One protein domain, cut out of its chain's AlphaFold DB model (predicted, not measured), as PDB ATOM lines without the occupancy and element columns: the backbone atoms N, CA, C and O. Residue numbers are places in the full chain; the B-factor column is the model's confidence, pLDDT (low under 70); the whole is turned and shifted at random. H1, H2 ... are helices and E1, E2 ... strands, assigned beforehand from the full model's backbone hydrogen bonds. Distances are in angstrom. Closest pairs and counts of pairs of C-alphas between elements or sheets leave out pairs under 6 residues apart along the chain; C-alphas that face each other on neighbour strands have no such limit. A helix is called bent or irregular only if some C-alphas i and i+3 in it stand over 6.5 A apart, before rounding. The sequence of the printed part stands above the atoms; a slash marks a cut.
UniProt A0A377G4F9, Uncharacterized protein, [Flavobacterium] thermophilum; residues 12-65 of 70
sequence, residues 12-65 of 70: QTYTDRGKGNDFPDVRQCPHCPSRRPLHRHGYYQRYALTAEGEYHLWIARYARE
ATOM      1  N   GLN A  12     -25.524  -5.814  29.718       96.81
ATOM      2  CA  GLN A  12     -24.297  -6.601  29.606       96.81
ATOM      3  C   GLN A  12     -24.599  -7.919  28.887       96.81
ATOM      4  O   GLN A  12     -24.003  -8.211  27.850       96.81
ATOM      5  N   THR A  13     -25.611  -8.654  29.356       98.00
ATOM      6  CA  THR A  13     -26.093  -9.895  28.739       98.00
ATOM      7  C   THR A  13     -26.514  -9.665  27.286       98.00
ATOM      8  O   THR A  13     -26.221 -10.484  26.410       98.00
ATOM      9  N   TYR A  14     -27.179  -8.542  26.999       97.75
ATOM     10  CA  TYR A  14     -27.532  -8.162  25.632       97.75
ATOM     11  C   TYR A  14     -26.288  -7.998  24.749       97.75
ATOM     12  O   TYR A  14     -26.241  -8.534  23.636       97.75
ATOM     13  N   THR A  15     -25.288  -7.254  25.225       97.38
ATOM     14  CA  THR A  15     -24.041  -7.005  24.493       97.38
ATOM     15  C   THR A  15     -23.267  -8.295  24.248       97.38
ATOM     16  O   THR A  15     -22.870  -8.536  23.107       97.38
ATOM     17  N   ASP A  16     -23.143  -9.154  25.260       97.50
ATOM     18  CA  ASP A  16     -22.407 -10.420  25.174       97.50
ATOM     19  C   ASP A  16     -23.034 -11.383  24.156       97.50
ATOM     20  O   ASP A  16     -22.333 -12.046  23.390       97.50
ATOM     21  N   ARG A  17     -24.371 -11.420  24.076       97.88
ATOM     22  CA  ARG A  17     -25.098 -12.211  23.065       97.88
ATOM     23  C   ARG A  17     -24.966 -11.638  21.655       97.88
ATOM     24  O   ARG A  17     -25.017 -12.378  20.671       97.88
ATOM     25  N   GLY A  18     -24.840 -10.319  21.527       97.56
ATOM     26  CA  GLY A  18     -24.667  -9.618  20.259       97.56
ATOM     27  C   GLY A  18     -25.707  -9.988  19.191       97.56
ATOM     28  O   GLY A  18     -26.902  -9.735  19.347       97.56
ATOM     29  N   LYS A  19     -25.263 -10.578  18.070       97.06
ATOM     30  CA  LYS A  19     -26.154 -11.026  16.974       97.06
ATOM     31  C   LYS A  19     -26.972 -12.281  17.317       97.06
ATOM     32  O   LYS A  19     -27.885 -12.604  16.565       97.06
ATOM     33  N   GLY A  20     -26.644 -12.970  18.411       97.00
ATOM     34  CA  GLY A  20     -27.335 -14.159  18.915       97.00
ATOM     35  C   GLY A  20     -28.492 -13.867  19.876       97.00
ATOM     36  O   GLY A  20     -29.050 -14.802  20.437       97.00
ATOM     37  N   ASN A  21     -28.855 -12.596  20.090       97.44
ATOM     38  CA  ASN A  21     -30.088 -12.255  20.802       97.44
ATOM     39  C   ASN A  21     -31.332 -12.767  20.055       97.44
ATOM     40  O   ASN A  21     -31.324 -12.889  18.826       97.44
ATOM     41  N   ASP A  22     -32.419 -13.004  20.791       95.75
ATOM     42  CA  ASP A  22     -33.693 -13.491  20.242       95.75
ATOM     43  C   ASP A  22     -34.494 -12.360  19.573       95.75
ATOM     44  O   ASP A  22     -35.523 -11.892  20.052       95.75
ATOM     45  N   PHE A  23     -33.941 -11.810  18.491       95.44
ATOM     46  CA  PHE A  23     -34.552 -10.689  17.784       95.44
ATOM     47  C   PHE A  23     -35.891 -11.100  17.155       95.44
ATOM     48  O   PHE A  23     -35.897 -12.039  16.348       95.44
ATOM     49  N   PRO A  24     -36.972 -10.323  17.361       92.00
ATOM     50  CA  PRO A  24     -38.298 -10.665  16.857       92.00
ATOM     51  C   PRO A  24     -38.303 -10.765  15.334       92.00
ATOM     52  O   PRO A  24     -37.716  -9.919  14.653       92.00
ATOM     53  N   ASP A  25     -38.991 -11.769  14.793       88.19
ATOM     54  CA  ASP A  25     -39.161 -11.959  13.350       88.19
ATOM     55  C   ASP A  25     -40.254 -11.027  12.796       88.19
ATOM     56  O   ASP A  25     -41.448 -11.337  12.783       88.19
ATOM     57  N   VAL A  26     -39.840  -9.836  12.360       88.69
ATOM     58  CA  VAL A  26     -40.740  -8.815  11.810       88.69
ATOM     59  C   VAL A  26     -40.961  -9.072  10.317       88.69
ATOM     60  O   VAL A  26     -40.209  -8.588   9.473       88.69
ATOM     61  N   ARG A  27     -42.023  -9.816   9.984       87.00
ATOM     62  CA  ARG A  27     -42.344 -10.205   8.592       87.00
ATOM     63  C   ARG A  27     -43.139  -9.177   7.800       87.00
ATOM     64  O   ARG A  27     -43.177  -9.244   6.576       87.00
ATOM     65  N   GLN A  28     -43.816  -8.251   8.473       88.00
ATOM     66  CA  GLN A  28     -44.680  -7.260   7.834       88.00
ATOM     67  C   GLN A  28     -44.343  -5.867   8.335       88.00
ATOM     68  O   GLN A  28     -44.129  -5.653   9.524       88.00
ATOM     69  N   CYS A  29     -44.328  -4.906   7.419       85.56
ATOM     70  CA  CYS A  29     -44.121  -3.504   7.742       85.56
ATOM     71  C   CYS A  29     -45.302  -2.955   8.569       85.56
ATOM     72  O   CYS A  29     -46.392  -2.810   8.007       85.56
ATOM     73  N   PRO A  30     -45.102  -2.570   9.849       81.50
ATOM     74  CA  PRO A  30     -46.204  -2.131  10.709       81.50
ATOM     75  C   PRO A  30     -46.787  -0.768  10.302       81.50
ATOM     76  O   PRO A  30     -47.894  -0.423  10.694       81.50
ATOM     77  N   HIS A  31     -46.063  -0.006   9.477       79.12
ATOM     78  CA  HIS A  31     -46.421   1.361   9.071       79.12
ATOM     79  C   HIS A  31     -46.758   1.473   7.584       79.12
ATOM     80  O   HIS A  31     -46.950   2.568   7.062       79.12
ATOM     81  N   CYS A  32     -46.796   0.348   6.875       78.44
ATOM     82  CA  CYS A  32     -47.194   0.312   5.480       78.44
ATOM     83  C   CYS A  32     -48.690   0.009   5.403       78.44
ATOM     84  O   CYS A  32     -49.090  -1.038   5.915       78.44
ATOM     85  N   PRO A  33     -49.499   0.812   4.686       77.25
ATOM     86  CA  PRO A  33     -50.922   0.517   4.494       77.25
ATOM     87  C   PRO A  33     -51.164  -0.891   3.935       77.25
ATOM     88  O   PRO A  33     -52.093  -1.579   4.332       77.25
ATOM     89  N   SER A  34     -50.269  -1.354   3.058       80.00
ATOM     90  CA  SER A  34     -50.370  -2.655   2.400       80.00
ATOM     91  C   SER A  34     -49.610  -3.785   3.113       80.00
ATOM     92  O   SER A  34     -49.305  -4.779   2.461       80.00
ATOM     93  N   ARG A  35     -49.206  -3.608   4.388       82.12
ATOM     94  CA  ARG A  35     -48.462  -4.596   5.210       82.12
ATOM     95  C   ARG A  35     -47.367  -5.349   4.439       82.12
ATOM     96  O   ARG A  35     -47.243  -6.568   4.540       82.12
ATOM     97  N   ARG A  36     -46.592  -4.614   3.625       84.81
ATOM     98  CA  ARG A  36     -45.603  -5.216   2.716       84.81
ATOM     99  C   ARG A  36     -44.625  -6.114   3.481       84.81
ATOM    100  O   ARG A  36     -44.276  -5.749   4.613       84.81
ATOM    101  N   PRO A  37     -44.151  -7.207   2.859       88.12
ATOM    102  CA  PRO A  37     -43.130  -8.057   3.443       88.12
ATOM    103  C   PRO A  37     -41.896  -7.258   3.865       88.12
ATOM    104  O   PRO A  37     -41.457  -6.329   3.174       88.12
ATOM    105  N   LEU A  38     -41.362  -7.620   5.023       89.56
ATOM    106  CA  LEU A  38     -40.059  -7.196   5.502       89.56
ATOM    107  C   LEU A  38     -39.160  -8.419   5.611       89.56
ATOM    108  O   LEU A  38     -39.587  -9.484   6.052       89.56
ATOM    109  N   HIS A  39     -37.899  -8.232   5.240       89.69
ATOM    110  CA  HIS A  39     -36.871  -9.257   5.324       89.69
ATOM    111  C   HIS A  39     -35.745  -8.763   6.220       89.69
ATOM    112  O   HIS A  39     -35.392  -7.576   6.203       89.69
ATOM    113  N   ARG A  40     -35.168  -9.676   7.005       90.88
ATOM    114  CA  ARG A  40     -33.982  -9.378   7.805       90.88
ATOM    115  C   ARG A  40     -32.830  -9.038   6.859       90.88
ATOM    116  O   ARG A  40     -32.404  -9.857   6.056       90.88
ATOM    117  N   HIS A  41     -32.328  -7.818   6.975       92.31
ATOM    118  CA  HIS A  41     -31.283  -7.232   6.144       92.31
ATOM    119  C   HIS A  41     -30.052  -6.916   7.011       92.31
ATOM    120  O   HIS A  41     -29.555  -5.787   7.076       92.31
ATOM    121  N   GLY A  42     -29.602  -7.938   7.738       94.19
ATOM    122  CA  GLY A  42     -28.431  -7.887   8.607       94.19
ATOM    123  C   GLY A  42     -28.650  -7.138   9.922       94.19
ATOM    124  O   GLY A  42     -29.751  -7.088  10.471       94.19
ATOM    125  N   TYR A  43     -27.559  -6.575  10.433       96.81
ATOM    126  CA  TYR A  43     -27.502  -5.894  11.722       96.81
ATOM    127  C   TYR A  43     -26.714  -4.596  11.591       96.81
ATOM    128  O   TYR A  43     -25.872  -4.456  10.704       96.81
ATOM    129  N   TYR A  44     -26.958  -3.656  12.492       96.44
ATOM    130  CA  TYR A  44     -26.109  -2.484  12.684       96.44
ATOM    131  C   TYR A  44     -25.838  -2.286  14.171       96.44
ATOM    132  O   TYR A  44     -26.530  -2.873  15.000       96.44
ATOM    133  N   GLN A  45     -24.837  -1.475  14.505       96.25
ATOM    134  CA  GLN A  45     -24.478  -1.201  15.892       96.25
ATOM    135  C   GLN A  45     -24.957   0.179  16.339       96.25
ATOM    136  O   GLN A  45     -25.052   1.115  15.539       96.25
ATOM    137  N   ARG A  46     -25.253   0.298  17.633       96.75
ATOM    138  CA  ARG A  46     -25.384   1.573  18.343       96.75
ATOM    139  C   ARG A  46     -24.653   1.500  19.672       96.75
ATOM    140  O   ARG A  46     -24.578   0.435  20.274       96.75
ATOM    141  N   TYR A  47     -24.180   2.650  20.124       97.06
ATOM    142  CA  TYR A  47     -23.618   2.806  21.456       97.06
ATOM    143  C   TYR A  47     -24.730   3.050  22.469       97.06
ATOM    144  O   TYR A  47     -25.672   3.797  22.191       97.06
ATOM    145  N   ALA A  48     -24.591   2.447  23.641       96.19
ATOM    146  CA  ALA A  48     -25.323   2.825  24.835       96.19
ATOM    147  C   ALA A  48     -24.317   3.273  25.896       96.19
ATOM    148  O   ALA A  48     -23.397   2.533  26.239       96.19
ATOM    149  N   LEU A  49     -24.486   4.511  26.355       97.12
ATOM    150  CA  LEU A  49     -23.667   5.127  27.391       97.12
ATOM    151  C   LEU A  49     -24.462   5.098  28.691       97.12
ATOM    152  O   LEU A  49     -25.587   5.597  28.742       97.12
ATOM    153  N   THR A  50     -23.882   4.491  29.714       95.06
ATOM    154  CA  THR A  50     -24.489   4.300  31.035       95.06
ATOM    155  C   THR A  50     -23.519   4.775  32.117       95.06
ATOM    156  O   THR A  50     -22.405   5.198  31.799       95.06
ATOM    157  N   ALA A  51     -23.919   4.721  33.390       96.19
ATOM    158  CA  ALA A  51     -22.993   5.004  34.488       96.19
ATOM    159  C   ALA A  51     -21.920   3.905  34.621       96.19
ATOM    160  O   ALA A  51     -20.812   4.171  35.079       96.19
ATOM    161  N   GLU A  52     -22.249   2.688  34.191       93.62
ATOM    162  CA  GLU A  52     -21.419   1.489  34.273       93.62
ATOM    163  C   GLU A  52     -20.400   1.402  33.127       93.62
ATOM    164  O   GLU A  52     -19.359   0.761  33.273       93.62
ATOM    165  N   GLY A  53     -20.669   2.066  31.998       94.38
ATOM    166  CA  GLY A  53     -19.745   2.142  30.871       94.38
ATOM    167  C   GLY A  53     -20.403   2.310  29.502       94.38
ATOM    168  O   GLY A  53     -21.562   2.724  29.370       94.38
ATOM    169  N   GLU A  54     -19.619   1.991  28.473       97.81
ATOM    170  CA  GLU A  54     -20.003   2.026  27.062       97.81
ATOM    171  C   GLU A  54     -20.274   0.613  26.532       97.81
ATOM    172  O   GLU A  54     -19.433  -0.278  26.625       97.81
ATOM    173  N   TYR A  55     -21.433   0.440  25.896       97.81
ATOM    174  CA  TYR A  55     -21.892  -0.836  25.355       97.81
ATOM    175  C   TYR A  55     -22.161  -0.744  23.857       97.81
ATOM    176  O   TYR A  55     -22.759   0.218  23.371       97.81
ATOM    177  N   HIS A  56     -21.764  -1.780  23.114       96.94
ATOM    178  CA  HIS A  56     -21.957  -1.869  21.664       96.94
ATOM    179  C   HIS A  56     -23.137  -2.793  21.361       96.94
ATOM    180  O   HIS A  56     -23.015  -4.017  21.360       96.94
ATOM    181  N   LEU A  57     -24.300  -2.205  21.105       97.19
ATOM    182  CA  LEU A  57     -25.552  -2.928  20.908       97.19
ATOM    183  C   LEU A  57     -25.732  -3.308  19.439       97.19
ATOM    184  O   LEU A  57     -25.869  -2.438  18.576       97.19
ATOM    185  N   TRP A  58     -25.795  -4.605  19.151       97.81
ATOM    186  CA  TRP A  58     -26.239  -5.101  17.847       97.81
ATOM    187  C   TRP A  58     -27.753  -4.957  17.717       97.81
ATOM    188  O   TRP A  58     -28.488  -5.367  18.604       97.81
ATOM    189  N   ILE A  59     -28.235  -4.404  16.606       96.50
ATOM    190  CA  ILE A  59     -29.661  -4.203  16.334       96.50
ATOM    191  C   ILE A  59     -30.002  -4.830  14.985       96.50
ATOM    192  O   ILE A  59     -29.359  -4.529  13.973       96.50
ATOM    193  N   ALA A  60     -31.021  -5.691  14.960       95.81
ATOM    194  CA  ALA A  60     -31.525  -6.290  13.727       95.81
ATOM    195  C   ALA A  60     -32.111  -5.222  12.793       95.81
ATOM    196  O   ALA A  60     -32.902  -4.368  13.195       95.81
ATOM    197  N   ARG A  61     -31.718  -5.277  11.519       93.75
ATOM    198  CA  ARG A  61     -32.221  -4.394  10.467       93.75
ATOM    199  C   ARG A  61     -33.203  -5.156   9.597       93.75
ATOM    200  O   ARG A  61     -32.919  -6.270   9.173       93.75
ATOM    201  N   TYR A  62     -34.309  -4.507   9.260       91.50
ATOM    202  CA  TYR A  62     -35.292  -5.021   8.318       91.50
ATOM    203  C   TYR A  62     -35.399  -4.079   7.127       91.50
ATOM    204  O   TYR A  62     -35.446  -2.858   7.298       91.50
ATOM    205  N   ALA A  63     -35.424  -4.646   5.927       87.69
ATOM    206  CA  ALA A  63     -35.625  -3.911   4.690       87.69
ATOM    207  C   ALA A  63     -36.843  -4.464   3.957       87.69
ATOM    208  O   ALA A  63     -37.175  -5.646   4.054       87.69
ATOM    209  N   ARG A  64     -37.519  -3.583   3.220       84.25
ATOM    210  CA  ARG A  64     -38.471  -4.020   2.202       84.25
ATOM    211  C   ARG A  64     -37.657  -4.549   1.035       84.25
ATOM    212  O   ARG A  64     -36.602  -3.989   0.736       84.25
ATOM    213  N   GLU A  65     -38.173  -5.555   0.353       73.38
ATOM    214  CA  GLU A  65     -37.674  -5.869  -0.975       73.38
ATOM    215  C   GLU A  65     -37.914  -4.630  -1.852       73.38
ATOM    216  O   GLU A  65     -39.043  -4.133  -1.970       73.38
TER     217      GLU A  65
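Overview. This is residues 12 to 65 of the 70 residues of an uncharacterized protein of [Flavobacterium] thermophilum (UniProt A0A377G4F9). Picture a short helix, H1, packed on one strand of a long two-stranded hairpin, E1 and E2, with a long link from H1 to E1 that reaches one end of the rod-like whole while the hairpin's turn makes the other. The printed part has 54 residues, with one named helix and two named strands in the order H1, E1, E2. The sheet's order is E1 - E2, antiparallel, and the class is mixed, helices and strands. The whole is loose, with a radius of gyration of the C-alphas of 13.9 A and spans of 43 by 19 by 14 A.

Arrangement. Start at H1, residues 12 to 20, where 3 of 5 O i to N i+4 pairs are within hydrogen-bond range; it is irregular, with C-alphas 16 and 19 9.0 A apart. Look next at E1, residues 38 to 49, which bends by 69 degrees at residue 41. E1 and E2, residues 54 to 64, form an antiparallel hairpin, their directions at 159 degrees. Across it find N 41 and O 61 at 2.8 A and N 57 and O 46 at 2.8 A, both within hydrogen-bond range. Between H1 and E2 the closest C-alphas are those of Gly 18 and Trp 58, 5.4 A apart. Between H1 and E1 they are those of Lys 19 and Tyr 43, 7.5 A apart.

Along the chain. Find C-alpha 12 at (-24.297, -6.601, 29.606); from there H1 runs 13.4 A to C-alpha 20. E1 runs 30.0 A from C-alpha 38 at (-40.059, -7.196, 5.502) to C-alpha 49. E2 runs 31.6 A from C-alpha 54 to C-alpha 64 at (-38.471, -4.020, 2.202).

Size, cuts and confidence. The two C-alphas farthest apart, those of Ser 34 and Glu 52, are 43.3 A apart. The printed part has no cut. The link from H1 to E1, residues 21 to 37, is long, and that from E1 to E2 is tight. The mean pLDDT of the printed part is 92.0, and no printed residue is under 70.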